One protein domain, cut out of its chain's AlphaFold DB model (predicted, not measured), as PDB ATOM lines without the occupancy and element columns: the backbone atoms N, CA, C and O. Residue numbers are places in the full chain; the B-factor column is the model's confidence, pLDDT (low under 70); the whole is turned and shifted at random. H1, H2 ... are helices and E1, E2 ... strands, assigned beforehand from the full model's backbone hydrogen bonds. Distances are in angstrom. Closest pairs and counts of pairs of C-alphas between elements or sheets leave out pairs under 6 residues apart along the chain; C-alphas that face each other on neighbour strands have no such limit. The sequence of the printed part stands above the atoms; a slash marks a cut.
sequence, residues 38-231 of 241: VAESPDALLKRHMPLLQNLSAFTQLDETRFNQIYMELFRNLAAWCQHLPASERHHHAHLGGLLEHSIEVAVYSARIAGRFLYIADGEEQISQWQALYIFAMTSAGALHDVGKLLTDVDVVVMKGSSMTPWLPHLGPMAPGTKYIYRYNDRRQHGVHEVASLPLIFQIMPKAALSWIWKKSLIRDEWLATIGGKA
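This is residues 38 to 231 of the 241 residues of the protein "TraI domain-containing protein" of Aeromonas caviae (UniProt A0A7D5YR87). The model is an elongated helical body with a small three-stranded sheet at one end of its longest axis. H1, H2, H3 and H4 make an up-and-down bundle, each running against the one before it in the chain; it is loosely formed, with H1 apart from H4, while H8 packs along H4, and H6 meets H8 with its residues 194 to 198. The printed part has 194 residues with eight named helices and three named strands, in the order H1 H2 H3 H4 H5 E1 E2 E3 H6 H7 H8, and its class is mostly helix. The sheet runs E2 E1 E3, all antiparallel. The whole is compact, with a radius of gyration of the C-alphas of 17.0 A and spans of 62 by 32 by 29 A.

H1, residues 42 to 57, and H2, residues 64 to 82, form a helical hairpin and touch at a steep tilt of 44 degrees, opposite ways, closest at the C-alphas of Pro 42 and Arg 76, 5.0 A apart. H1 has a kink of 84 degrees near residue 49, and with residues 49 to 56 alone it touches H3, residues 98 to 114, closest at the C-alphas of Leu 56 and Val 108, 5.7 A apart. H3 and H4, residues 124 to 144, form a helical hairpin with 29 pairs of C-alphas within 8 A; the closest are those of Ser 103 and Ala 143, 4.4 A apart, at a shallow tilt of 26 degrees, opposite ways. H2 and H4 are close but not clearly touching, with the C-alphas of Leu 74 and Ser 140 7.8 A apart. H5 is residues 149 to 152. E1, residues 154 to 160, and E2, residues 163 to 166, form a hairpin, with N 158 and O 165 2.9 A apart, within hydrogen-bond range. E1 and E3, residues 179 to 184, are antiparallel neighbours at 160 degrees, with N 157 and O 181 2.9 A apart, within hydrogen-bond range. H6, residues 192 to 204, touches H5, closest at the C-alphas of Lys 149 and His 193, 4.9 A apart. H7, residues 207 to 213, only just touches H2, with 3 pairs of C-alphas within 8 A, closest at those of Ile 70 and Ala 209, 5.7 A apart. H8, residues 217 to 227, touches H4 at a shallow tilt of 20 degrees, the same way, closest at the C-alphas of Ala 141 and Ile 227, 5.3 A apart. Every O i to N i+4 pair is within hydrogen-bond range in H3, H4, H7 and H8, against 7 of 12 in H1, 13 of 15 in H2 and 4 of 9 in H6, where 8 of 10 O i to N i+3 pairs are in range; H5 is too short for an O i to N i+4 pair.

H1 begins at C-alpha 42, (-9.998, -18.640, 6.311), and measures 18.8 A from first to last C-alpha. H2 measures 24.9 A, H3 24.0 A and H4 30.1 A. E1 begins at C-alpha 154, (-18.157, -16.681, -11.668), and measures 19.7 A; E3 measures 17.5 A. H6 measures 18.9 A, and H8, 15.3 A, ends at C-alpha 227, (-29.269, -8.716, 0.929).

The two C-alphas farthest apart are those of Gly 123 and Ser 162, 62.4 A. The printed part has no cut. The links from H2 to H3, with 15 residues, and from E2 to E3, with 12, are long. The mean pLDDT of the printed part is 91.8, and residues 89 to 92, residues 121 to 125 and residue 231 are under 70.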
ATOM      1  N   VAL A  38      -4.796 -21.974  -5.377       96.19
ATOM      2  CA  VAL A  38      -4.967 -22.940  -4.287       96.19
ATOM      3  C   VAL A  38      -5.875 -22.309  -3.241       96.19
ATOM      4  O   VAL A  38      -5.649 -21.170  -2.846       96.19
ATOM      5  N   ALA A  39      -6.917 -23.026  -2.825       97.31
ATOM      6  CA  ALA A  39      -7.796 -22.573  -1.756       97.31
ATOM      7  C   ALA A  39      -7.015 -22.509  -0.437       97.31
ATOM      8  O   ALA A  39      -6.296 -23.449  -0.089       97.31
ATOM      9  N   GLU A  40      -7.157 -21.414   0.294       97.94
ATOM     10  CA  GLU A  40      -6.456 -21.162   1.549       97.94
ATOM     11  C   GLU A  40      -7.387 -21.337   2.751       97.94
ATOM     12  O   GLU A  40      -8.614 -21.407   2.622       97.94
ATOM     13  N   SER A  41      -6.793 -21.438   3.943       98.25
ATOM     14  CA  SER A  41      -7.580 -21.411   5.171       98.25
ATOM     15  C   SER A  41      -8.189 -20.017   5.382       98.25
ATOM     16  O   SER A  41      -7.563 -19.011   5.034       98.25
ATOM     17  N   PRO A  42      -9.378 -19.926   6.003       98.00
ATOM     18  CA  PRO A  42      -9.998 -18.640   6.311       98.00
ATOM     19  C   PRO A  42      -9.086 -17.685   7.081       98.00
ATOM     20  O   PRO A  42      -8.973 -16.520   6.719       98.00
ATOM     21  N   ASP A  43      -8.376 -18.175   8.099       97.62
ATOM     22  CA  ASP A  43      -7.497 -17.326   8.909       97.62
ATOM     23  C   ASP A  43      -6.305 -16.773   8.105       97.62
ATOM     24  O   ASP A  43      -5.867 -15.647   8.349       97.62
ATOM     25  N   ALA A  44      -5.795 -17.523   7.117       97.62
ATOM     26  CA  ALA A  44      -4.747 -17.032   6.223       97.62
ATOM     27  C   ALA A  44      -5.262 -15.886   5.340       97.62
ATOM     28  O   ALA A  44      -4.617 -14.839   5.254       97.62
ATOM     29  N   LEU A  45      -6.460 -16.049   4.768       97.69
ATOM     30  CA  LEU A  45      -7.123 -15.036   3.944       97.69
ATOM     31  C   LEU A  45      -7.443 -13.767   4.749       97.69
ATOM     32  O   LEU A  45      -7.208 -12.653   4.284       97.69
ATOM     33  N   LEU A  46      -7.925 -13.920   5.986       97.56
ATOM     34  CA  LEU A  46      -8.302 -12.793   6.842       97.56
ATOM     35  C   LEU A  46      -7.108 -12.016   7.404       97.56
ATOM     36  O   LEU A  46      -7.278 -10.863   7.800       97.56
ATOM     37  N   LYS A  47      -5.896 -12.585   7.411       96.62
ATOM     38  CA  LYS A  47      -4.708 -11.968   8.022       96.62
ATOM     39  C   LYS A  47      -4.460 -10.531   7.547       96.62
ATOM     40  O   LYS A  47      -4.151  -9.667   8.365       96.62
ATOM     41  N   ARG A  48      -4.630 -10.256   6.249       93.12
ATOM     42  CA  ARG A  48      -4.459  -8.909   5.663       93.12
ATOM     43  C   ARG A  48      -5.600  -7.937   5.993       93.12
ATOM     44  O   ARG A  48      -5.414  -6.731   5.885       93.12
ATOM     45  N   HIS A  49      -6.757  -8.449   6.406       95.06
ATOM     46  CA  HIS A  49      -7.953  -7.668   6.729       95.06
ATOM     47  C   HIS A  49      -8.130  -7.448   8.240       95.06
ATOM     48  O   HIS A  49      -9.004  -6.684   8.648       95.06
ATOM     49  N   MET A  50      -7.285  -8.065   9.076       94.25
ATOM     50  CA  MET A  50      -7.363  -7.952  10.535       94.25
ATOM     51  C   MET A  50      -7.422  -6.509  11.058       94.25
ATOM     52  O   MET A  50      -8.247  -6.273  11.935       94.25
ATOM     53  N   PRO A  51      -6.665  -5.523  10.530       93.56
ATOM     54  CA  PRO A  51      -6.792  -4.140  10.997       93.56
ATOM     55  C   PRO A  51      -8.200  -3.553  10.788       93.56
ATOM     56  O   PRO A  51      -8.726  -2.868  11.663       93.56
ATOM     57  N   LEU A  52      -8.845  -3.853   9.655       93.00
ATOM     58  CA  LEU A  52     -10.219  -3.415   9.376       93.00
ATOM     59  C   LEU A  52     -11.230  -4.112  10.295       93.00
ATOM     60  O   LEU A  52     -12.129  -3.463  10.826       93.00
ATOM     61  N   LEU A  53     -11.059  -5.416  10.525       94.06
ATOM     62  CA  LEU A  53     -11.927  -6.202  11.407       94.06
ATOM     63  C   LEU A  53     -11.759  -5.831  12.887       94.06
ATOM     64  O   LEU A  53     -12.728  -5.831  13.638       94.06
ATOM     65  N   GLN A  54     -10.556  -5.452  13.312       89.88
ATOM     66  CA  GLN A  54     -10.324  -4.912  14.649       89.88
ATOM     67  C   GLN A  54     -11.039  -3.570  14.821       89.88
ATOM     68  O   GLN A  54     -11.729  -3.374  15.819       89.88
ATOM     69  N   ASN A  55     -10.969  -2.684  13.822       88.44
ATOM     70  CA  ASN A  55     -11.708  -1.419  13.841       88.44
ATOM     71  C   ASN A  55     -13.228  -1.621  13.891       88.44
ATOM     72  O   ASN A  55     -13.921  -0.833  14.529       88.44
ATOM     73  N   LEU A  56     -13.753  -2.678  13.261       92.00
ATOM     74  CA  LEU A  56     -15.180  -3.007  13.312       92.00
ATOM     75  C   LEU A  56     -15.682  -3.184  14.747       92.00
ATOM     76  O   LEU A  56     -16.767  -2.699  15.063       92.00
ATOM     77  N   SER A  57     -14.899  -3.846  15.608       89.56
ATOM     78  CA  SER A  57     -15.298  -4.153  16.989       89.56
ATOM     79  C   SER A  57     -15.759  -2.914  17.766       89.56
ATOM     80  O   SER A  57     -16.750  -2.990  18.497       89.56
ATOM     81  N   ALA A  58     -15.141  -1.756  17.499       86.81
ATOM     82  CA  ALA A  58     -15.455  -0.470  18.118       86.81
ATOM     83  C   ALA A  58     -16.888   0.023  17.851       86.81
ATOM     84  O   ALA A  58     -17.399   0.853  18.598       86.81
ATOM     85  N   PHE A  59     -17.551  -0.485  16.809       86.31
ATOM     86  CA  PHE A  59     -18.913  -0.096  16.445       86.31
ATOM     87  C   PHE A  59     -19.976  -1.092  16.918       86.31
ATOM     88  O   PHE A  59     -21.158  -0.790  16.828       86.31
ATOM     89  N   THR A  60     -19.602  -2.277  17.413       86.62
ATOM     90  CA  THR A  60     -20.559  -3.391  17.582       86.62
ATOM     91  C   THR A  60     -21.344  -3.391  18.891       86.62
ATOM     92  O   THR A  60     -22.369  -4.062  18.966       86.62
ATOM     93  N   GLN A  61     -20.879  -2.659  19.909       85.25
ATOM     94  CA  GLN A  61     -21.421  -2.684  21.280       85.25
ATOM     95  C   GLN A  61     -21.422  -4.082  21.934       85.25
ATOM     96  O   GLN A  61     -22.188  -4.335  22.862       85.25
ATOM     97  N   LEU A  62     -20.577  -5.003  21.458       90.31
ATOM     98  CA  LEU A  62     -20.450  -6.356  22.003       90.31
ATOM     99  C   LEU A  62     -19.125  -6.548  22.734       90.31
ATOM    100  O   LEU A  62     -18.113  -5.940  22.387       90.31
ATOM    101  N   ASP A  63     -19.132  -7.455  23.710       92.69
ATOM    102  CA  ASP A  63     -17.903  -7.992  24.284       92.69
ATOM    103  C   ASP A  63     -17.126  -8.848  23.264       92.69
ATOM    104  O   ASP A  63     -17.658  -9.301  22.245       92.69
ATOM    105  N   GLU A  64     -15.850  -9.094  23.560       92.50
ATOM    106  CA  GLU A  64     -14.946  -9.854  22.693       92.50
ATOM    107  C   GLU A  64     -15.443 -11.282  22.414       92.50
ATOM    108  O   GLU A  64     -15.288 -11.795  21.304       92.50
ATOM    109  N   THR A  65     -16.079 -11.928  23.395       94.56
ATOM    110  CA  THR A  65     -16.562 -13.307  23.248       94.56
ATOM    111  C   THR A  65     -17.683 -13.363  22.219       94.56
ATOM    112  O   THR A  65     -17.621 -14.152  21.272       94.56
ATOM    113  N   ARG A  66     -18.684 -12.490  22.353       93.94
ATOM    114  CA  ARG A  66     -19.783 -12.376  21.395       93.94
ATOM    115  C   ARG A  66     -19.298 -11.903  20.037       93.94
ATOM    116  O   ARG A  66     -19.725 -12.469  19.032       93.94
ATOM    117  N   PHE A  67     -18.389 -10.930  19.989       95.69
ATOM    118  CA  PHE A  67     -17.804 -10.462  18.736       95.69
ATOM    119  C   PHE A  67     -17.145 -11.612  17.964       95.69
ATOM    120  O   PHE A  67     -17.436 -11.816  16.784       95.69
ATOM    121  N   ASN A  68     -16.334 -12.429  18.640       95.12
ATOM    122  CA  ASN A  68     -15.694 -13.590  18.030       95.12
ATOM    123  C   ASN A  68     -16.705 -14.648  17.560       95.12
ATOM    124  O   ASN A  68     -16.557 -15.190  16.465       95.12
ATOM    125  N   GLN A  69     -17.748 -14.913  18.353       95.12
ATOM    126  CA  GLN A  69     -18.779 -15.908  18.034       95.12
ATOM    127  C   GLN A  69     -19.631 -15.554  16.808       95.12
ATOM    128  O   GLN A  69     -20.144 -16.467  16.159       95.12
ATOM    129  N   ILE A  70     -19.826 -14.264  16.505       96.06
ATOM    130  CA  ILE A  70     -20.738 -13.846  15.428       96.06
ATOM    131  C   ILE A  70     -20.049 -13.093  14.287       96.06
ATOM    132  O   ILE A  70     -20.317 -13.399  13.132       96.06
ATOM    133  N   TYR A  71     -19.163 -12.133  14.564       97.44
ATOM    134  CA  TYR A  71     -18.525 -11.339  13.514       97.44
ATOM    135  C   TYR A  71     -17.331 -12.089  12.935       97.44
ATOM    136  O   TYR A  71     -17.281 -12.316  11.729       97.44
ATOM    137  N   MET A  72     -16.392 -12.530  13.778       97.56
ATOM    138  CA  MET A  72     -15.217 -13.246  13.268       97.56
ATOM    139  C   MET A  72     -15.603 -14.559  12.591       97.56
ATOM    140  O   MET A  72     -15.060 -14.877  11.538       97.56
ATOM    141  N   GLU A  73     -16.578 -15.284  13.140       97.88
ATOM    142  CA  GLU A  73     -17.087 -16.501  12.508       97.88
ATOM    143  C   GLU A  73     -17.770 -16.224  11.157       97.88
ATOM    144  O   GLU A  73     -17.517 -16.941  10.190       97.88
ATOM    145  N   LEU A  74     -18.555 -15.142  11.042       98.50
ATOM    146  CA  LEU A  74     -19.121 -14.702   9.762       98.50
ATOM    147  C   LEU A  74     -18.019 -14.452   8.725       98.50
ATOM    148  O   LEU A  74     -18.108 -14.957   7.608       98.50
ATOM    149  N   PHE A  75     -16.972 -13.707   9.082       98.50
ATOM    150  CA  PHE A  75     -15.899 -13.393   8.138       98.50
ATOM    151  C   PHE A  75     -15.021 -14.602   7.808       98.50
ATOM    152  O   PHE A  75     -14.551 -14.702   6.677       98.50
ATOM    153  N   ARG A  76     -14.831 -15.551   8.736       98.56
ATOM    154  CA  ARG A  76     -14.155 -16.823   8.430       98.56
ATOM    155  C   ARG A  76     -14.953 -17.644   7.430       98.56
ATOM    156  O   ARG A  76     -14.391 -18.119   6.444       98.56
ATOM    157  N   ASN A  77     -16.259 -17.770   7.648       98.38
ATOM    158  CA  ASN A  77     -17.132 -18.450   6.701       98.38
ATOM    159  C   ASN A  77     -17.099 -17.731   5.352       98.38
ATOM    160  O   ASN A  77     -16.834 -18.354   4.334       98.38
ATOM    161  N   LEU A  78     -17.238 -16.408   5.328       98.19
ATOM    162  CA  LEU A  78     -17.174 -15.639   4.090       98.19
ATOM    163  C   LEU A  78     -15.853 -15.853   3.335       98.19
ATOM    164  O   LEU A  78     -15.869 -16.124   2.138       98.19
ATOM    165  N   ALA A  79     -14.717 -15.815   4.034       98.44
ATOM    166  CA  ALA A  79     -13.405 -16.076   3.449       98.44
ATOM    167  C   ALA A  79     -13.304 -17.488   2.849       98.44
ATOM    168  O   ALA A  79     -12.755 -17.647   1.756       98.44
ATOM    169  N   ALA A  80     -13.881 -18.499   3.508       98.31
ATOM    170  CA  ALA A  80     -13.898 -19.870   3.002       98.31
ATOM    171  C   ALA A  80     -14.613 -19.993   1.643       98.31
ATOM    172  O   ALA A  80     -14.181 -20.789   0.806       98.31
ATOM    173  N   TRP A  81     -15.670 -19.205   1.414       98.12
ATOM    174  CA  TRP A  81     -16.408 -19.168   0.146       98.12
ATOM    175  C   TRP A  81     -15.747 -18.259  -0.895       98.12
ATOM    176  O   TRP A  81     -15.586 -18.667  -2.042       98.12
ATOM    177  N   CYS A  82     -15.351 -17.044  -0.514       97.62
ATOM    178  CA  CYS A  82     -14.838 -16.049  -1.456       97.62
ATOM    179  C   CYS A  82     -13.435 -16.382  -1.974       97.62
ATOM    180  O   CYS A  82     -13.151 -16.123  -3.143       97.62
ATOM    181  N   GLN A  83     -12.565 -16.975  -1.145       97.44
ATOM    182  CA  GLN A  83     -11.190 -17.326  -1.521       97.44
ATOM    183  C   GLN A  83     -10.489 -16.148  -2.232       97.44
ATOM    184  O   GLN A  83     -10.579 -15.008  -1.781       97.44
ATOM    185  N   HIS A  84      -9.826 -16.404  -3.362       95.44
ATOM    186  CA  HIS A  84      -9.184 -15.376  -4.186       95.44
ATOM    187  C   HIS A  84     -10.058 -14.911  -5.352       95.44
ATOM    188  O   HIS A  84      -9.540 -14.349  -6.321       95.44
ATOM    189  N   LEU A  85     -11.371 -15.139  -5.294       94.88
ATOM    190  CA  LEU A  85     -12.269 -14.760  -6.376       94.88
ATOM    191  C   LEU A  85     -12.418 -13.228  -6.449       94.88
ATOM    192  O   LEU A  85     -12.466 -12.549  -5.416       94.88
ATOM    193  N   PRO A  86     -12.458 -12.660  -7.662       90.50
ATOM    194  CA  PRO A  86     -12.621 -11.223  -7.861       90.50
ATOM    195  C   PRO A  86     -14.082 -10.792  -7.680       90.50
ATOM    196  O   PRO A  86     -15.004 -11.575  -7.907       90.50
ATOM    197  N   ALA A  87     -14.307  -9.525  -7.318       81.69
ATOM    198  CA  ALA A  87     -15.665  -8.986  -7.163       81.69
ATOM    199  C   ALA A  87     -16.271  -8.481  -8.486       81.69
ATOM    200  O   ALA A  87     -17.482  -8.271  -8.579       81.69
ATOM    201  N   SER A  88     -15.431  -8.200  -9.490       77.69
ATOM    202  CA  SER A  88     -15.842  -7.566 -10.750       77.69
ATOM    203  C   SER A  88     -14.827  -7.793 -11.867       77.69
ATOM    204  O   SER A  88     -13.640  -7.840 -11.589       77.69
ATOM    205  N   GLU A  89     -15.249  -7.805 -13.133       68.75
ATOM    206  CA  GLU A  89     -14.326  -7.999 -14.267       68.75
ATOM    207  C   GLU A  89     -13.387  -6.802 -14.520       68.75
ATOM    208  O   GLU A  89     -12.258  -6.997 -14.963       68.75
ATOM    209  N   ARG A  90     -13.836  -5.559 -14.277       61.91
ATOM    210  CA  ARG A  90     -13.130  -4.338 -14.734       61.91
ATOM    211  C   ARG A  90     -13.137  -3.154 -13.755       61.91
ATOM    212  O   ARG A  90     -12.759  -2.055 -14.149       61.91
ATOM    213  N   HIS A  91     -13.576  -3.337 -12.510       68.12
ATOM    214  CA  HIS A  91     -13.680  -2.248 -11.527       68.12
ATOM    215  C   HIS A  91     -12.628  -2.356 -10.409       68.12
ATOM    216  O   HIS A  91     -11.739  -3.204 -10.459       68.12
ATOM    217  N   HIS A  92     -12.725  -1.479  -9.400       65.00
ATOM    218  CA  HIS A  92     -11.764  -1.319  -8.296       65.00
ATOM    219  C   HIS A  92     -11.493  -2.587  -7.457       65.00
ATOM    220  O   HIS A  92     -10.558  -2.588  -6.664       65.00
ATOM    221  N   HIS A  93     -12.240  -3.675  -7.674       76.94
ATOM    222  CA  HIS A  93     -12.043  -4.976  -7.023       76.94
ATOM    223  C   HIS A  93     -11.910  -6.137  -8.027       76.94
ATOM    224  O   HIS A  93     -12.379  -7.252  -7.781       76.94
ATOM    225  N   ALA A  94     -11.316  -5.877  -9.197       75.00
ATOM    226  CA  ALA A  94     -11.072  -6.887 -10.231       75.00
ATOM    227  C   ALA A  94      -9.842  -7.779  -9.996       75.00
ATOM    228  O   ALA A  94      -9.551  -8.668 -10.797       75.00
ATOM    229  N   HIS A  95      -9.116  -7.562  -8.903       82.19
ATOM    230  CA  HIS A  95      -7.947  -8.347  -8.515       82.19
ATOM    231  C   HIS A  95      -8.305  -9.600  -7.705       82.19
ATOM    232  O   HIS A  95      -9.425  -9.775  -7.223       82.19
ATOM    233  N   LEU A  96      -7.310 -10.479  -7.542       88.62
ATOM    234  CA  LEU A  96      -7.419 -11.685  -6.720       88.62
ATOM    235  C   LEU A  96      -7.768 -11.334  -5.268       88.62
ATOM    236  O   LEU A  96      -7.114 -10.495  -4.646       88.62
ATOM    237  N   GLY A  97      -8.801 -11.995  -4.747       92.00
ATOM    238  CA  GLY A  97      -9.351 -11.751  -3.410       92.00
ATOM    239  C   GLY A  97     -10.233 -10.505  -3.314       92.00
ATOM    240  O   GLY A  97     -10.673 -10.160  -2.218       92.00
ATOM    241  N   GLY A  98     -10.520  -9.842  -4.440       94.06
ATOM    242  CA  GLY A  98     -11.317  -8.621  -4.471       94.06
ATOM    243  C   GLY A  98     -12.727  -8.793  -3.905       94.06
ATOM    244  O   GLY A  98     -13.232  -7.860  -3.291       94.06
ATOM    245  N   LEU A  99     -13.356  -9.971  -4.048       95.75
ATOM    246  CA  LEU A  99     -14.698 -10.212  -3.499       95.75
ATOM    247  C   LEU A  99     -14.702 -10.196  -1.967       95.75
ATOM    248  O   LEU A  99     -15.539  -9.531  -1.366       95.75
ATOM    249  N   LEU A 100     -13.745 -10.885  -1.334       97.25
ATOM    250  CA  LEU A 100     -13.620 -10.895   0.126       97.25
ATOM    251  C   LEU A 100     -13.305  -9.497   0.669       97.25
ATOM    252  O   LEU A 100     -13.910  -9.065   1.648       97.25
ATOM    253  N   GLU A 101     -12.371  -8.795   0.025       96.00
ATOM    254  CA  GLU A 101     -11.993  -7.434   0.404       96.00
ATOM    255  C   GLU A 101     -13.189  -6.484   0.334       96.00
ATOM    256  O   GLU A 101     -13.511  -5.838   1.331       96.00
ATOM    257  N   HIS A 102     -13.900  -6.482  -0.797       95.62
ATOM    258  CA  HIS A 102     -15.085  -5.657  -0.997       95.62
ATOM    259  C   HIS A 102     -16.166  -5.940   0.053       95.62
ATOM    260  O   HIS A 102     -16.676  -5.015   0.687       95.62
ATOM    261  N   SER A 103     -16.479  -7.216   0.304       96.88
ATOM    262  CA  SER A 103     -17.453  -7.585   1.332       96.88
ATOM    263  C   SER A 103     -17.076  -7.058   2.719       96.88
ATOM    264  O   SER A 103     -17.940  -6.561   3.440       96.88
ATOM    265  N   ILE A 104     -15.801  -7.152   3.114       97.44
ATOM    266  CA  ILE A 104     -15.337  -6.660   4.420       97.44
ATOM    267  C   ILE A 104     -15.432  -5.132   4.487       97.44
ATOM    268  O   ILE A 104     -15.898  -4.595   5.492       97.44
ATOM    269  N   GLU A 105     -15.033  -4.420   3.434       95.56
ATOM    270  CA  GLU A 105     -15.115  -2.957   3.381       95.56
ATOM    271  C   GLU A 105     -16.558  -2.458   3.508       95.56
ATOM    272  O   GLU A 105     -16.844  -1.591   4.342       95.56
ATOM    273  N   VAL A 106     -17.485  -3.047   2.743       95.56
ATOM    274  CA  VAL A 106     -18.911  -2.702   2.803       95.56
ATOM    275  C   VAL A 106     -19.497  -3.048   4.171       95.56
ATOM    276  O   VAL A 106     -20.268  -2.256   4.718       95.56
ATOM    277  N   ALA A 107     -19.102  -4.171   4.777       96.69
ATOM    278  CA  ALA A 107     -19.530  -4.537   6.123       96.69
ATOM    279  C   ALA A 107     -19.097  -3.492   7.165       96.69
ATOM    280  O   ALA A 107     -19.928  -2.986   7.921       96.69
ATOM    281  N   VAL A 108     -17.814  -3.111   7.178       95.44
ATOM    282  CA  VAL A 108     -17.274  -2.107   8.112       95.44
ATOM    283  C   VAL A 108     -17.940  -0.747   7.911       95.44
ATOM    284  O   VAL A 108     -18.297  -0.073   8.882       95.44
ATOM    285  N   TYR A 109     -18.151  -0.345   6.658       94.31
ATOM    286  CA  TYR A 109     -18.856   0.891   6.338       94.31
ATOM    287  C   TYR A 109     -20.311   0.867   6.831       94.31
ATOM    288  O   TYR A 109     -20.763   1.824   7.466       94.31
ATOM    289  N   SER A 110     -21.012  -0.249   6.621       94.94
ATOM    290  CA  SER A 110     -22.393  -0.454   7.076       94.94
ATOM    291  C   SER A 110     -22.500  -0.399   8.600       94.94
ATOM    292  O   SER A 110     -23.376   0.286   9.126       94.94
ATOM    293  N   ALA A 111     -21.564  -1.027   9.318       94.75
ATOM    294  CA  ALA A 111     -21.493  -0.974  10.779       94.75
ATOM    295  C   ALA A 111     -21.325   0.459  11.295       94.75
ATOM    296  O   ALA A 111     -22.026   0.896  12.209       94.75
ATOM    297  N   ARG A 112     -20.416   1.219  10.673       92.88
ATOM    298  CA  ARG A 112     -20.153   2.620  11.020       92.88
ATOM    299  C   ARG A 112     -21.377   3.507  10.797       92.88
ATOM    300  O   ARG A 112     -21.586   4.437  11.573       92.88
ATOM    301  N   ILE A 113     -22.152   3.272   9.739       91.31
ATOM    302  CA  ILE A 113     -23.404   4.000   9.497       91.31
ATOM    303  C   ILE A 113     -24.457   3.594  10.528       91.31
ATOM    304  O   ILE A 113     -25.013   4.466  11.187       91.31
ATOM    305  N   ALA A 114     -24.694   2.294  10.706       91.19
ATOM    306  CA  ALA A 114     -25.707   1.782  11.626       91.19
ATOM    307  C   ALA A 114     -25.462   2.235  13.073       91.19
ATOM    308  O   ALA A 114     -26.394   2.644  13.759       91.19
ATOM    309  N   GLY A 115     -24.199   2.258  13.512       87.25
ATOM    310  CA  GLY A 115     -23.804   2.721  14.843       87.25
ATOM    311  C   GLY A 115     -24.043   4.212  15.115       87.25
ATOM    312  O   GLY A 115     -23.906   4.637  16.257       87.25
ATOM    313  N   ARG A 116     -24.399   5.017  14.101       86.56
ATOM    314  CA  ARG A 116     -24.779   6.434  14.269       86.56
ATOM    315  C   ARG A 116     -26.258   6.634  14.587       86.56
ATOM    316  O   ARG A 116     -26.631   7.728  15.000       86.56
ATOM    317  N   PHE A 117     -27.088   5.622  14.363       81.50
ATOM    318  CA  PHE A 117     -28.513   5.676  14.665       81.50
ATOM    319  C   PHE A 117     -28.772   5.092  16.047       81.50
ATOM    320  O   PHE A 117     -28.111   4.134  16.442       81.50
ATOM    321  N   LEU A 118     -29.732   5.668  16.771       76.25
ATOM    322  CA  LEU A 118     -30.195   5.148  18.053       76.25
ATOM    323  C   LEU A 118     -31.461   4.326  17.840       76.25
ATOM    324  O   LEU A 118     -32.440   4.815  17.276       76.25
ATOM    325  N   TYR A 119     -31.445   3.091  18.323       76.12
ATOM    326  CA  TYR A 119     -32.623   2.247  18.389       76.12
ATOM    327  C   TYR A 119     -33.536   2.735  19.514       76.12
ATOM    328  O   TYR A 119     -33.081   2.972  20.633       76.12
ATOM    329  N   ILE A 120     -34.829   2.872  19.228       73.38
ATOM    330  CA  ILE A 120     -35.832   3.297  20.208       73.38
ATOM    331  C   ILE A 120     -36.659   2.066  20.596       73.38
ATOM    332  O   ILE A 120     -37.256   1.416  19.739       73.38
ATOM    333  N   ALA A 121     -36.657   1.726  21.885       69.56
ATOM    334  CA  ALA A 121     -37.429   0.635  22.478       69.56
ATOM    335  C   ALA A 121     -37.724   0.938  23.955       69.56
ATOM    336  O   ALA A 121     -37.059   1.778  24.561       69.56
ATOM    337  N   ASP A 122     -38.683   0.226  24.549       65.81
ATOM    338  CA  ASP A 122     -38.981   0.353  25.975       65.81
ATOM    339  C   ASP A 122     -37.908  -0.359  26.823       65.81
ATOM    340  O   ASP A 122     -37.706  -1.571  26.714       65.81
ATOM    341  N   GLY A 123     -37.230   0.394  27.697       68.56
ATOM    342  CA  GLY A 123     -36.207  -0.106  28.624       68.56
ATOM    343  C   GLY A 123     -34.775  -0.112  28.063       68.56
ATOM    344  O   GLY A 123     -34.514  -0.582  26.957       68.56
ATOM    345  N   GLU A 124     -33.817   0.375  28.859       68.69
ATOM    346  CA  GLU A 124     -32.415   0.581  28.442       68.69
ATOM    347  C   GLU A 124     -31.696  -0.707  28.007       68.69
ATOM    348  O   GLU A 124     -30.997  -0.717  26.992       68.69
ATOM    349  N   GLU A 125     -31.893  -1.816  28.729       68.44
ATOM    350  CA  GLU A 125     -31.267  -3.099  28.380       68.44
ATOM    351  C   GLU A 125     -31.770  -3.617  27.023       68.44
ATOM    352  O   GLU A 125     -30.996  -4.132  26.215       68.44
ATOM    353  N   GLN A 126     -33.057  -3.413  26.731       78.44
ATOM    354  CA  GLN A 126     -33.635  -3.776  25.440       78.44
ATOM    355  C   GLN A 126     -33.104  -2.867  24.330       78.44
ATOM    356  O   GLN A 126     -32.741  -3.372  23.270       78.44
ATOM    357  N   ILE A 127     -32.984  -1.557  24.573       82.69
ATOM    358  CA  ILE A 127     -32.392  -0.611  23.615       82.69
ATOM    359  C   ILE A 127     -30.987  -1.066  23.204       82.69
ATOM    360  O   ILE A 127     -30.719  -1.200  22.011       82.69
ATOM    361  N   SER A 128     -30.108  -1.364  24.167       84.75
ATOM    362  CA  SER A 128     -28.731  -1.783  23.870       84.75
ATOM    363  C   SER A 128     -28.680  -3.106  23.094       84.75
ATOM    364  O   SER A 128     -27.978  -3.215  22.085       84.75
ATOM    365  N   GLN A 129     -29.472  -4.104  23.502       87.75
ATOM    366  CA  GLN A 129     -29.504  -5.402  22.820       87.75
ATOM    367  C   GLN A 129     -30.032  -5.299  21.383       87.75
ATOM    368  O   GLN A 129     -29.483  -5.937  20.479       87.75
ATOM    369  N   TRP A 130     -31.082  -4.507  21.152       89.38
ATOM    370  CA  TRP A 130     -31.656  -4.326  19.819       89.38
ATOM    371  C   TRP A 130     -30.800  -3.429  18.927       89.38
ATOM    372  O   TRP A 130     -30.692  -3.707  17.735       89.38
ATOM    373  N   GLN A 131     -30.118  -2.433  19.497       91.94
ATOM    374  CA  GLN A 131     -29.113  -1.644  18.789       91.94
ATOM    375  C   GLN A 131     -27.970  -2.533  18.289       91.94
ATOM    376  O   GLN A 131     -27.632  -2.492  17.108       91.94
ATOM    377  N   ALA A 132     -27.402  -3.379  19.154       94.62
ATOM    378  CA  ALA A 132     -26.341  -4.302  18.758       94.62
ATOM    379  C   ALA A 132     -26.816  -5.286  17.670       94.62
ATOM    380  O   ALA A 132     -26.070  -5.576  16.731       94.62
ATOM    381  N   LEU A 133     -28.070  -5.756  17.754       95.19
ATOM    382  CA  LEU A 133     -28.678  -6.607  16.727       95.19
ATOM    383  C   LEU A 133     -28.820  -5.878  15.389       95.19
ATOM    384  O   LEU A 133     -28.487  -6.441  14.349       95.19
ATOM    385  N   TYR A 134     -29.293  -4.632  15.407       94.75
ATOM    386  CA  TYR A 134     -29.451  -3.818  14.208       94.75
ATOM    387  C   TYR A 134     -28.102  -3.543  13.529       94.75
ATOM    388  O   TYR A 134     -27.961  -3.753  12.326       94.75
ATOM    389  N   ILE A 135     -27.072  -3.173  14.301       95.88
ATOM    390  CA  ILE A 135     -25.712  -2.982  13.775       95.88
ATOM    391  C   ILE A 135     -25.197  -4.276  13.139       95.88
ATOM    392  O   ILE A 135     -24.669  -4.243  12.024       95.88
ATOM    393  N   PHE A 136     -25.383  -5.421  13.801       97.50
ATOM    394  CA  PHE A 136     -24.989  -6.715  13.250       97.50
ATOM    395  C   PHE A 136     -25.751  -7.054  11.959       97.50
ATOM    396  O   PHE A 136     -25.141  -7.513  10.989       97.50
ATOM    397  N   ALA A 137     -27.059  -6.798  11.911       97.06
ATOM    398  CA  ALA A 137     -27.873  -7.008  10.719       97.06
ATOM    399  C   ALA A 137     -27.347  -6.169   9.544       97.06
ATOM    400  O   ALA A 137     -27.002  -6.729   8.508       97.06
ATOM    401  N   MET A 138     -27.151  -4.862   9.721       96.25
ATOM    402  CA  MET A 138     -26.622  -3.997   8.657       96.25
ATOM    403  C   MET A 138     -25.208  -4.399   8.219       96.25
ATOM    404  O   MET A 138     -24.907  -4.441   7.027       96.25
ATOM    405  N   THR A 139     -24.346  -4.758   9.171       97.38
ATOM    406  CA  THR A 139     -22.978  -5.219   8.886       97.38
ATOM    407  C   THR A 139     -22.979  -6.504   8.061       97.38
ATOM    408  O   THR A 139     -22.284  -6.599   7.051       97.38
ATOM    409  N   SER A 140     -23.765  -7.499   8.480       98.25
ATOM    410  CA  SER A 140     -23.856  -8.788   7.790       98.25
ATOM    411  C   SER A 140     -24.573  -8.682   6.446       98.25
ATOM    412  O   SER A 140     -24.180  -9.374   5.512       98.25
ATOM    413  N   ALA A 141     -25.551  -7.781   6.301       97.69
ATOM    414  CA  ALA A 141     -26.149  -7.477   5.006       97.69
ATOM    415  C   ALA A 141     -25.104  -6.929   4.030       97.69
ATOM    416  O   ALA A 141     -24.957  -7.458   2.932       97.69
ATOM    417  N   GLY A 142     -24.308  -5.944   4.463       96.50
ATOM    418  CA  GLY A 142     -23.202  -5.410   3.672       96.50
ATOM    419  C   GLY A 142     -22.165  -6.473   3.292       96.50
ATOM    420  O   GLY A 142     -21.743  -6.538   2.141       96.50
ATOM    421  N   ALA A 143     -21.806  -7.361   4.224       97.94
ATOM    422  CA  ALA A 143     -20.868  -8.454   3.958       97.94
ATOM    423  C   ALA A 143     -21.378  -9.437   2.887       97.94
ATOM    424  O   ALA A 143     -20.590  -9.955   2.093       97.94
ATOM    425  N   LEU A 144     -22.686  -9.706   2.874       97.69
ATOM    426  CA  LEU A 144     -23.297 -10.776   2.084       97.69
ATOM    427  C   LEU A 144     -23.985 -10.300   0.803       97.69
ATOM    428  O   LEU A 144     -24.355 -11.151   0.001       97.69
ATOM    429  N   HIS A 145     -24.156  -8.993   0.589       94.31
ATOM    430  CA  HIS A 145     -24.967  -8.466  -0.519       94.31
ATOM    431  C   HIS A 145     -24.544  -9.011  -1.895       94.31
ATOM    432  O   HIS A 145     -25.391  -9.374  -2.707       94.31
ATOM    433  N   ASP A 146     -23.238  -9.171  -2.107       94.38
ATOM    434  CA  ASP A 146     -22.642  -9.598  -3.374       94.38
ATOM    435  C   ASP A 146     -22.252 -11.087  -3.418       94.38
ATOM    436  O   ASP A 146     -21.700 -11.566  -4.413       94.38
ATOM    437  N   VAL A 147     -22.517 -11.863  -2.362       96.62
ATOM    438  CA  VAL A 147     -22.030 -13.251  -2.274       96.62
ATOM    439  C   VAL A 147     -22.688 -14.178  -3.304       96.62
ATOM    440  O   VAL A 147     -22.105 -15.184  -3.708       96.62
ATOM    441  N   GLY A 148     -23.867 -13.816  -3.810       96.00
ATOM    442  CA  GLY A 148     -24.545 -14.513  -4.898       96.00
ATOM    443  C   GLY A 148     -23.779 -14.500  -6.220       96.00
ATOM    444  O   GLY A 148     -24.053 -15.341  -7.081       96.00
ATOM    445  N   LYS A 149     -22.755 -13.646  -6.372       95.38
ATOM    446  CA  LYS A 149     -21.823 -13.686  -7.512       95.38
ATOM    447  C   LYS A 149     -21.123 -15.036  -7.633       95.38
ATOM    448  O   LYS A 149     -20.876 -15.493  -8.746       95.38
ATOM    449  N   LEU A 150     -20.896 -15.719  -6.508       96.12
ATOM    450  CA  LEU A 150     -20.350 -17.078  -6.487       96.12
ATOM    451  C   LEU A 150     -21.241 -18.075  -7.241       96.12
ATOM    452  O   LEU A 150     -20.738 -19.046  -7.793       96.12
ATOM    453  N   LEU A 151     -22.558 -17.852  -7.259       95.62
ATOM    454  CA  LEU A 151     -23.528 -18.735  -7.911       95.62
ATOM    455  C   LEU A 151     -23.849 -18.336  -9.355       95.62
ATOM    456  O   LEU A 151     -24.402 -19.150 -10.092       95.62
ATOM    457  N   THR A 152     -23.579 -17.090  -9.742       94.31
ATOM    458  CA  THR A 152     -24.177 -16.481 -10.945       94.31
ATOM    459  C   THR A 152     -23.157 -15.847 -11.884       94.31
ATOM    460  O   THR A 152     -23.293 -15.979 -13.104       94.31
ATOM    461  N   ASP A 153     -22.111 -15.229 -11.339       93.19
ATOM    462  CA  ASP A 153     -21.208 -14.352 -12.086       93.19
ATOM    463  C   ASP A 153     -19.845 -14.999 -12.358       93.19
ATOM    464  O   ASP A 153     -19.161 -14.607 -13.308       93.19
ATOM    465  N   VAL A 154     -19.454 -16.001 -11.563       93.00
ATOM    466  CA  VAL A 154     -18.157 -16.681 -11.668       93.00
ATOM    467  C   VAL A 154     -18.344 -18.195 -11.750       93.00
ATOM    468  O   VAL A 154     -18.929 -18.810 -10.864       93.00
ATOM    469  N   ASP A 155     -17.778 -18.804 -12.793       93.88
ATOM    470  CA  ASP A 155     -17.641 -20.256 -12.895       93.88
ATOM    471  C   ASP A 155     -16.308 -20.677 -12.270       93.88
ATOM    472  O   ASP A 155     -15.250 -20.153 -12.636       93.88
ATOM    473  N   VAL A 156     -16.333 -21.681 -11.394       95.62
ATOM    474  CA  VAL A 156     -15.126 -22.243 -10.775       95.62
ATOM    475  C   VAL A 156     -15.039 -23.737 -11.049       95.62
ATOM    476  O   VAL A 156     -16.008 -24.481 -10.887       95.62
ATOM    477  N   VAL A 157     -13.849 -24.193 -11.431       96.44
ATOM    478  CA  VAL A 157     -13.532 -25.609 -11.620       96.44
ATOM    479  C   VAL A 157     -12.442 -26.001 -10.637       96.44
ATOM    480  O   VAL A 157     -11.356 -25.421 -10.638       96.44
ATOM    481  N   VAL A 158     -12.720 -27.016  -9.821       96.25
ATOM    482  CA  VAL A 158     -11.745 -27.609  -8.903       96.25
ATOM    483  C   VAL A 158     -11.022 -28.771  -9.569       96.25
ATOM    484  O   VAL A 158     -11.592 -29.525 -10.360       96.25
ATOM    485  N   MET A 159      -9.747 -28.916  -9.231       93.88
ATOM    486  CA  MET A 159      -8.828 -29.893  -9.796       93.88
ATOM    487  C   MET A 159      -8.382 -30.871  -8.707       93.88
ATOM    488  O   MET A 159      -7.776 -30.474  -7.709       93.88
ATOM    489  N   LYS A 160      -8.626 -32.168  -8.919       89.44
ATOM    490  CA  LYS A 160      -8.168 -33.251  -8.038       89.44
ATOM    491  C   LYS A 160      -7.458 -34.323  -8.862       89.44
ATOM    492  O   LYS A 160      -8.097 -35.143  -9.520       89.44
ATOM    493  N   GLY A 161      -6.126 -34.305  -8.837       86.44
ATOM    494  CA  GLY A 161      -5.318 -35.123  -9.745       86.44
ATOM    495  C   GLY A 161      -5.588 -34.723 -11.198       86.44
ATOM    496  O   GLY A 161      -5.413 -33.563 -11.557       86.44
ATOM    497  N   SER A 162      -6.049 -35.671 -12.013       86.88
ATOM    498  CA  SER A 162      -6.478 -35.434 -13.400       86.88
ATOM    499  C   SER A 162      -7.956 -35.046 -13.542       86.88
ATOM    500  O   SER A 162      -8.387 -34.704 -14.641       86.88
ATOM    501  N   SER A 163      -8.743 -35.100 -12.461       90.62
ATOM    502  CA  SER A 163     -10.171 -34.777 -12.496       90.62
ATOM    503  C   SER A 163     -10.401 -33.274 -12.381       90.62
ATOM    504  O   SER A 163      -9.838 -32.625 -11.499       90.62
ATOM    505  N   MET A 164     -11.281 -32.751 -13.232       94.38
ATOM    506  CA  MET A 164     -11.780 -31.377 -13.200       94.38
ATOM    507  C   MET A 164     -13.295 -31.407 -13.024       94.38
ATOM    508  O   MET A 164     -13.997 -31.980 -13.855       94.38
ATOM    509  N   THR A 165     -13.802 -30.807 -11.950       96.25
ATOM    510  CA  THR A 165     -15.241 -30.779 -11.646       96.25
ATOM    511  C   THR A 165     -15.691 -29.360 -11.317       96.25
ATOM    512  O   THR A 165     -14.946 -28.649 -10.640       96.25
ATOM    513  N   PRO A 166     -16.891 -28.930 -11.744       96.31
ATOM    514  CA  PRO A 166     -17.450 -27.657 -11.303       96.31
ATOM    515  C   PRO A 166     -17.555 -27.616  -9.777       96.31
ATOM    516  O   PRO A 166     -18.007 -28.584  -9.159       96.31
ATOM    517  N   TRP A 167     -17.139 -26.509  -9.167       97.19
ATOM    518  CA  TRP A 167     -17.478 -26.232  -7.777       97.19
ATOM    519  C   TRP A 167     -18.920 -25.740  -7.709       97.19
ATOM    520  O   TRP A 167     -19.349 -24.928  -8.525       97.19
ATOM    521  N   LEU A 168     -19.673 -26.253  -6.739       96.31
ATOM    522  CA  LEU A 168     -21.056 -25.875  -6.487       96.31
ATOM    523  C   LEU A 168     -21.110 -25.163  -5.125       96.31
ATOM    524  O   LEU A 168     -21.180 -25.847  -4.104       96.31
ATOM    525  N   PRO A 169     -21.082 -23.816  -5.076       95.88
ATOM    526  CA  PRO A 169     -20.966 -23.067  -3.818       95.88
ATOM    527  C   PRO A 169     -22.106 -23.321  -2.829       95.88
ATOM    528  O   PRO A 169     -21.918 -23.217  -1.620       95.88
ATOM    529  N   HIS A 170     -23.285 -23.685  -3.339       94.50
ATOM    530  CA  HIS A 170     -24.449 -24.042  -2.531       94.50
ATOM    531  C   HIS A 170     -24.325 -25.416  -1.847       94.50
ATOM    532  O   HIS A 170     -25.199 -25.765  -1.057       94.50
ATOM    533  N   LEU A 171     -23.288 -26.204  -2.149       95.69
ATOM    534  CA  LEU A 171     -22.972 -27.450  -1.442       95.69
ATOM    535  C   LEU A 171     -21.868 -27.273  -0.390       95.69
ATOM    536  O   LEU A 171     -21.591 -28.213   0.353       95.69
ATOM    537  N   GLY A 172     -21.239 -26.098  -0.322       96.75
ATOM    538  CA  GLY A 172     -20.206 -25.776   0.658       96.75
ATOM    539  C   GLY A 172     -18.944 -25.153   0.051       96.75
ATOM    540  O   GLY A 172     -18.803 -25.073  -1.175       96.75
ATOM    541  N   PRO A 173     -18.005 -24.715   0.908       97.56
ATOM    542  CA  PRO A 173     -16.780 -24.052   0.485       97.56
ATOM    543  C   PRO A 173     -15.779 -25.044  -0.112       97.56
ATOM    544  O   PRO A 173     -15.847 -26.256   0.110       97.56
ATOM    545  N   MET A 174     -14.793 -24.522  -0.841       96.69
ATOM    546  CA  MET A 174     -13.642 -25.324  -1.251       96.69
ATOM    547  C   MET A 174     -12.775 -25.655  -0.031       96.69
ATOM    548  O   MET A 174     -12.460 -24.781   0.775       96.69
ATOM    549  N   ALA A 175     -12.354 -26.915   0.099       96.06
ATOM    550  CA  ALA A 175     -11.435 -27.309   1.163       96.06
ATOM    551  C   ALA A 175     -10.045 -26.673   0.942       96.06
ATOM    552  O   ALA A 175      -9.580 -26.654  -0.206       96.06
ATOM    553  N   PRO A 176      -9.341 -26.215   1.994       97.12
ATOM    554  CA  PRO A 176      -7.976 -25.713   1.861       97.12
ATOM    555  C   PRO A 176      -7.051 -26.714   1.152       97.12
ATOM    556  O   PRO A 176      -7.147 -27.924   1.353       97.12
ATOM    557  N   GLY A 177      -6.169 -26.213   0.290       96.00
ATOM    558  CA  GLY A 177      -5.305 -27.019  -0.577       96.00
ATOM    559  C   GLY A 177      -5.949 -27.450  -1.901       96.00
ATOM    560  O   GLY A 177      -5.250 -27.961  -2.779       96.00
ATOM    561  N   THR A 178      -7.255 -27.224  -2.092       96.25
ATOM    562  CA  THR A 178      -7.929 -27.507  -3.367       96.25
ATOM    563  C   THR A 178      -7.389 -26.589  -4.455       96.25
ATOM    564  O   THR A 178      -7.462 -25.367  -4.331       96.25
ATOM    565  N   LYS A 179      -6.866 -27.168  -5.539       96.31
ATOM    566  CA  LYS A 179      -6.476 -26.401  -6.724       96.31
ATOM    567  C   LYS A 179      -7.714 -26.036  -7.525       96.31
ATOM    568  O   LYS A 179      -8.563 -26.899  -7.740       96.31
ATOM    569  N   TYR A 180      -7.809 -24.800  -7.990       96.25
ATOM    570  CA  TYR A 180      -8.939 -24.359  -8.797       96.25
ATOM    571  C   TYR A 180      -8.536 -23.310  -9.826       96.25
ATOM    572  O   TYR A 180      -7.514 -22.636  -9.714       96.25
ATOM    573  N   ILE A 181      -9.374 -23.193 -10.843       94.50
ATOM    574  CA  ILE A 181      -9.347 -22.128 -11.838       94.50
ATOM    575  C   ILE A 181     -10.740 -21.515 -11.892       94.50
ATOM    576  O   ILE A 181     -11.731 -22.195 -11.614       94.50
ATOM    577  N   TYR A 182     -10.815 -20.246 -12.258       93.31
ATOM    578  CA  TYR A 182     -12.085 -19.560 -12.417       93.31
ATOM    579  C   TYR A 182     -12.122 -18.791 -13.733       93.31
ATOM    580  O   TYR A 182     -11.092 -18.522 -14.356       93.31
ATOM    581  N   ARG A 183     -13.334 -18.446 -14.148       90.31
ATOM    582  CA  ARG A 183     -13.604 -17.492 -15.219       90.31
ATOM    583  C   ARG A 183     -14.892 -16.746 -14.902       90.31
ATOM    584  O   ARG A 183     -15.733 -17.251 -14.158       90.31
ATOM    585  N   TYR A 184     -15.081 -15.591 -15.518       89.69
ATOM    586  CA  TYR A 184     -16.390 -14.951 -15.500       89.69
ATOM    587  C   TYR A 184     -17.394 -15.755 -16.323       89.69
ATOM    588  O   TYR A 184     -17.062 -16.313 -17.370       89.69
ATOM    589  N   ASN A 185     -18.630 -15.804 -15.838       88.88
ATOM    590  CA  ASN A 185     -19.745 -16.347 -16.589       88.88
ATOM    591  C   ASN A 185     -20.175 -15.321 -17.652       88.88
ATOM    592  O   ASN A 185     -20.656 -14.228 -17.334       88.88
ATOM    593  N   ASP A 186     -20.030 -15.684 -18.926       85.12
ATOM    594  CA  ASP A 186     -20.421 -14.839 -20.066       85.12
ATOM    595  C   ASP A 186     -21.946 -14.659 -20.176       85.12
ATOM    596  O   ASP A 186     -22.424 -13.772 -20.877       85.12
ATOM    597  N   ARG A 187     -22.726 -15.500 -19.484       86.81
ATOM    598  CA  ARG A 187     -24.198 -15.465 -19.463       86.81
ATOM    599  C   ARG A 187     -24.770 -14.834 -18.195       86.81
ATOM    600  O   ARG A 187     -25.972 -14.958 -17.956       86.81
ATOM    601  N   ARG A 188     -23.928 -14.209 -17.366       86.06
ATOM    602  CA  ARG A 188     -24.377 -13.521 -16.152       86.06
ATOM    603  C   ARG A 188     -25.402 -12.443 -16.498       86.06
ATOM    604  O   ARG A 188     -25.294 -11.764 -17.518       86.06
ATOM    605  N   GLN A 189     -26.395 -12.294 -15.636       85.94
ATOM    606  CA  GLN A 189     -27.441 -11.292 -15.779       85.94
ATOM    607  C   GLN A 189     -27.293 -10.278 -14.654       85.94
ATOM    608  O   GLN A 189     -27.128 -10.644 -13.491       85.94
ATOM    609  N   HIS A 190     -27.338  -8.998 -15.015       84.31
ATOM    610  CA  HIS A 190     -27.213  -7.914 -14.051       84.31
ATOM    611  C   HIS A 190     -28.299  -8.015 -12.964       84.31
ATOM    612  O   HIS A 190     -29.449  -8.320 -13.275       84.31
ATOM    613  N   GLY A 191     -27.918  -7.804 -11.702       85.94
ATOM    614  CA  GLY A 191     -28.809  -7.855 -10.535       85.94
ATOM    615  C   GLY A 191     -29.201  -9.259 -10.052       85.94
ATOM    616  O   GLY A 191     -29.697  -9.406  -8.941       85.94
ATOM    617  N   VAL A 192     -28.949 -10.332 -10.816       91.25
ATOM    618  CA  VAL A 192     -29.339 -11.692 -10.380       91.25
ATOM    619  C   VAL A 192     -28.532 -12.157  -9.164       91.25
ATOM    620  O   VAL A 192     -29.063 -12.895  -8.329       91.25
ATOM    621  N   HIS A 193     -27.284 -11.702  -9.022       91.31
ATOM    622  CA  HIS A 193     -26.464 -12.018  -7.853       91.31
ATOM    623  C   HIS A 193     -27.077 -11.514  -6.541       91.31
ATOM    624  O   HIS A 193     -26.905 -12.183  -5.533       91.31
ATOM    625  N   GLU A 194     -27.838 -10.417  -6.549       92.50
ATOM    626  CA  GLU A 194     -28.467  -9.861  -5.344       92.50
ATOM    627  C   GLU A 194     -29.434 -10.887  -4.727       92.50
ATOM    628  O   GLU A 194     -29.283 -11.327  -3.589       92.50
ATOM    629  N   VAL A 195     -30.379 -11.397  -5.521       93.94
ATOM    630  CA  VAL A 195     -31.320 -12.433  -5.060       93.94
ATOM    631  C   VAL A 195     -30.606 -13.770  -4.823       93.94
ATOM    632  O   VAL A 195     -30.956 -14.508  -3.896       93.94
ATOM    633  N   ALA A 196     -29.581 -14.087  -5.620       94.62
ATOM    634  CA  ALA A 196     -28.782 -15.299  -5.448       94.62
ATOM    635  C   ALA A 196     -27.893 -15.280  -4.192       94.62
ATOM    636  O   ALA A 196     -27.353 -16.322  -3.829       94.62
ATOM    637  N   SER A 197     -27.756 -14.153  -3.492       95.94
ATOM    638  CA  SER A 197     -27.092 -14.107  -2.185       95.94
ATOM    639  C   SER A 197     -27.914 -14.823  -1.106       95.94
ATOM    640  O   SER A 197     -27.344 -15.461  -0.218       95.94
ATOM    641  N   LEU A 198     -29.252 -14.805  -1.207       95.31
ATOM    642  CA  LEU A 198     -30.158 -15.333  -0.176       95.31
ATOM    643  C   LEU A 198     -29.932 -16.822   0.172       95.31
ATOM    644  O   LEU A 198     -29.881 -17.144   1.360       95.31
ATOM    645  N   PRO A 199     -29.752 -17.753  -0.789       94.06
ATOM    646  CA  PRO A 199     -29.494 -19.161  -0.473       94.06
ATOM    647  C   PRO A 199     -28.175 -19.413   0.273       94.06
ATOM    648  O   PRO A 199     -28.071 -20.398   1.006       94.06
ATOM    649  N   LEU A 200     -27.166 -18.551   0.101       96.25
ATOM    650  CA  LEU A 200     -25.861 -18.706   0.753       96.25
ATOM    651  C   LEU A 200     -25.844 -18.175   2.189       96.25
ATOM    652  O   LEU A 200     -25.015 -18.620   2.984       96.25
ATOM    653  N   ILE A 201     -26.790 -17.304   2.555       95.31
ATOM    654  CA  ILE A 201     -26.932 -16.766   3.914       95.31
ATOM    655  C   ILE A 201     -26.896 -17.886   4.957       95.31
ATOM    656  O   ILE A 201     -26.120 -17.820   5.904       95.31
ATOM    657  N   PHE A 202     -27.707 -18.933   4.783       92.38
ATOM    658  CA  PHE A 202     -27.834 -20.004   5.778       92.38
ATOM    659  C   PHE A 202     -26.605 -20.914   5.880       92.38
ATOM    660  O   PHE A 202     -26.510 -21.698   6.823       92.38
ATOM    661  N   GLN A 203     -25.673 -20.822   4.930       95.19
ATOM    662  CA  GLN A 203     -24.413 -21.563   4.965       95.19
ATOM    663  C   GLN A 203     -23.274 -20.729   5.548       95.19
ATOM    664  O   GLN A 203     -22.412 -21.271   6.232       95.19
ATOM    665  N   ILE A 204     -23.283 -19.420   5.291       97.88
ATOM    666  CA  ILE A 204     -22.204 -18.511   5.683       97.88
ATOM    667  C   ILE A 204     -22.458 -17.898   7.066       97.88
ATOM    668  O   ILE A 204     -21.526 -17.707   7.847       97.88
ATOM    669  N   MET A 205     -23.710 -17.605   7.414       97.88
ATOM    670  CA  MET A 205     -24.032 -16.988   8.698       97.88
ATOM    671  C   MET A 205     -23.812 -17.953   9.870       97.88
ATOM    672  O   MET A 205     -24.297 -19.089   9.837       97.88
ATOM    673  N   PRO A 206     -23.178 -17.503  10.969       97.56
ATOM    674  CA  PRO A 206     -23.101 -18.290  12.192       97.56
ATOM    675  C   PRO A 206     -24.498 -18.617  12.731       97.56
ATOM    676  O   PRO A 206     -25.385 -17.762  12.778       97.56
ATOM    677  N   LYS A 207     -24.700 -19.844  13.220       95.69
ATOM    678  CA  LYS A 207     -26.008 -20.283  13.745       95.69
ATOM    679  C   LYS A 207     -26.512 -19.399  14.891       95.69
ATOM    680  O   LYS A 207     -27.697 -19.089  14.950       95.69
ATOM    681  N   ALA A 208     -25.614 -18.964  15.779       95.19
ATOM    682  CA  ALA A 208     -25.951 -18.058  16.879       95.19
ATOM    683  C   ALA A 208     -26.459 -16.696  16.373       95.19
ATOM    684  O   ALA A 208     -27.416 -16.152  16.920       95.19
ATOM    685  N   ALA A 209     -25.862 -16.187  15.294       96.88
ATOM    686  CA  ALA A 209     -26.265 -14.945  14.651       96.88
ATOM    687  C   ALA A 209     -27.637 -15.055  13.968       96.88
ATOM    688  O   ALA A 209     -28.481 -14.182  14.157       96.88
ATOM    689  N   LEU A 210     -27.895 -16.151  13.241       96.88
ATOM    690  CA  LEU A 210     -29.216 -16.424  12.655       96.88
ATOM    691  C   LEU A 210     -30.298 -16.476  13.740       96.88
ATOM    692  O   LEU A 210     -31.305 -15.777  13.651       96.88
ATOM    693  N   SER A 211     -30.061 -17.230  14.815       96.06
ATOM    694  CA  SER A 211     -30.986 -17.284  15.951       96.06
ATOM    695  C   SER A 211     -31.227 -15.912  16.586       96.06
ATOM    696  O   SER A 211     -32.316 -15.665  17.097       96.06
ATOM    697  N   TRP A 212     -30.238 -15.012  16.570       95.81
ATOM    698  CA  TRP A 212     -30.374 -13.663  17.118       95.81
ATOM    699  C   TRP A 212     -31.219 -12.751  16.220       95.81
ATOM    700  O   TRP A 212     -32.158 -12.137  16.723       95.81
ATOM    701  N   ILE A 213     -30.960 -12.730  14.905       96.50
ATOM    702  CA  ILE A 213     -31.744 -11.959  13.917       96.50
ATOM    703  C   ILE A 213     -33.222 -12.354  13.960       96.50
ATOM    704  O   ILE A 213     -34.100 -11.493  13.967       96.50
ATOM    705  N   TRP A 214     -33.523 -13.648  14.087       95.25
ATOM    706  CA  TRP A 214     -34.906 -14.132  14.108       95.25
ATOM    707  C   TRP A 214     -35.714 -13.709  15.342       95.25
ATOM    708  O   TRP A 214     -36.937 -13.839  15.322       95.25
ATOM    709  N   LYS A 215     -35.078 -13.158  16.386       94.25
ATOM    710  CA  LYS A 215     -35.795 -12.608  17.548       94.25
ATOM    711  C   LYS A 215     -36.548 -11.315  17.234       94.25
ATOM    712  O   LYS A 215     -37.450 -10.961  17.988       94.25
ATOM    713  N   LYS A 216     -36.201 -10.607  16.151       92.19
ATOM    714  CA  LYS A 216     -36.839  -9.343  15.767       92.19
ATOM    715  C   LYS A 216     -37.225  -9.366  14.289       92.19
ATOM    716  O   LYS A 216     -36.397  -9.109  13.422       92.19
ATOM    717  N   SER A 217     -38.500  -9.643  14.010       92.50
ATOM    718  CA  SER A 217     -39.036  -9.772  12.645       92.50
ATOM    719  C   SER A 217     -38.757  -8.554  11.767       92.50
ATOM    720  O   SER A 217     -38.299  -8.734  10.650       92.50
ATOM    721  N   LEU A 218     -38.946  -7.336  12.286       90.50
ATOM    722  CA  LEU A 218     -38.695  -6.108  11.522       90.50
ATOM    723  C   LEU A 218     -37.243  -6.024  11.024       90.50
ATOM    724  O   LEU A 218     -37.018  -5.825   9.836       90.50
ATOM    725  N   ILE A 219     -36.267  -6.265  11.911       93.12
ATOM    726  CA  ILE A 219     -34.840  -6.265  11.547       93.12
ATOM    727  C   ILE A 219     -34.540  -7.410  10.576       93.12
ATOM    728  O   ILE A 219     -33.820  -7.217   9.603       93.12
ATOM    729  N   ARG A 220     -35.097  -8.603  10.814       95.81
ATOM    730  CA  ARG A 220     -34.935  -9.761   9.922       95.81
ATOM    731  C   ARG A 220     -35.438  -9.465   8.507       95.81
ATOM    732  O   ARG A 220     -34.766  -9.828   7.547       95.81
ATOM    733  N   ASP A 221     -36.612  -8.859   8.380       94.62
ATOM    734  CA  ASP A 221     -37.260  -8.635   7.088       94.62
ATOM    735  C   ASP A 221     -36.520  -7.555   6.287       94.62
ATOM    736  O   ASP A 221     -36.234  -7.755   5.105       94.62
ATOM    737  N   GLU A 222     -36.097  -6.474   6.949       92.81
ATOM    738  CA  GLU A 222     -35.232  -5.447   6.358       92.81
ATOM    739  C   GLU A 222     -33.864  -6.018   5.950       92.81
ATOM    740  O   GLU A 222     -33.370  -5.751   4.853       92.81
ATOM    741  N   TRP A 223     -33.274  -6.868   6.791       95.94
ATOM    742  CA  TRP A 223     -32.007  -7.544   6.515       95.94
ATOM    743  C   TRP A 223     -32.081  -8.457   5.283       95.94
ATOM    744  O   TRP A 223     -31.228  -8.365   4.397       95.94
ATOM    745  N   LEU A 224     -33.120  -9.297   5.181       96.25
ATOM    746  CA  LEU A 224     -33.343 -10.158   4.013       96.25
ATOM    747  C   LEU A 224     -33.556  -9.334   2.742       96.25
ATOM    748  O   LEU A 224     -32.987  -9.654   1.699       96.25
ATOM    749  N   ALA A 225     -34.348  -8.267   2.822       93.94
ATOM    750  CA  ALA A 225     -34.585  -7.396   1.681       93.94
ATOM    751  C   ALA A 225     -33.322  -6.657   1.245       93.94
ATOM    752  O   ALA A 225     -33.079  -6.535   0.049       93.94
ATOM    753  N   THR A 226     -32.495  -6.217   2.192       94.06
ATOM    754  CA  THR A 226     -31.220  -5.558   1.897       94.06
ATOM    755  C   THR A 226     -30.265  -6.490   1.169       94.06
ATOM    756  O   THR A 226     -29.708  -6.096   0.149       94.06
ATOM    757  N   ILE A 227     -30.123  -7.740   1.623       95.25
ATOM    758  CA  ILE A 227     -29.269  -8.716   0.929       95.25
ATOM    759  C   ILE A 227     -29.832  -9.052  -0.456       95.25
ATOM    760  O   ILE A 227     -29.074  -9.159  -1.411       95.25
ATOM    761  N   GLY A 228     -31.152  -9.195  -0.572       92.88
ATOM    762  CA  GLY A 228     -31.823  -9.551  -1.822       92.88
ATOM    763  C   GLY A 228     -32.002  -8.410  -2.828       92.88
ATOM    764  O   GLY A 228     -32.780  -8.592  -3.762       92.88
ATOM    765  N   GLY A 229     -31.376  -7.243  -2.625       86.19
ATOM    766  CA  GLY A 229     -31.462  -6.102  -3.552       86.19
ATOM    767  C   GLY A 229     -32.754  -5.276  -3.472       86.19
ATOM    768  O   GLY A 229     -32.999  -4.401  -4.295       86.19
ATOM    769  N   LYS A 230     -33.602  -5.524  -2.467       76.69
ATOM    770  CA  LYS A 230     -34.935  -4.915  -2.304       76.69
ATOM    771  C   LYS A 230     -35.035  -3.855  -1.206       76.69
ATOM    772  O   LYS A 230     -36.139  -3.409  -0.904       76.69
ATOM    773  N   ALA A 231     -33.926  -3.421  -0.600       59.53
ATOM    774  CA  ALA A 231     -33.953  -2.422   0.482       59.53
ATOM    775  C   ALA A 231     -34.741  -1.148   0.117       59.53
ATOM    776  O   ALA A 231     -35.457  -0.604   0.957       59.53
TER     777      ALA A 231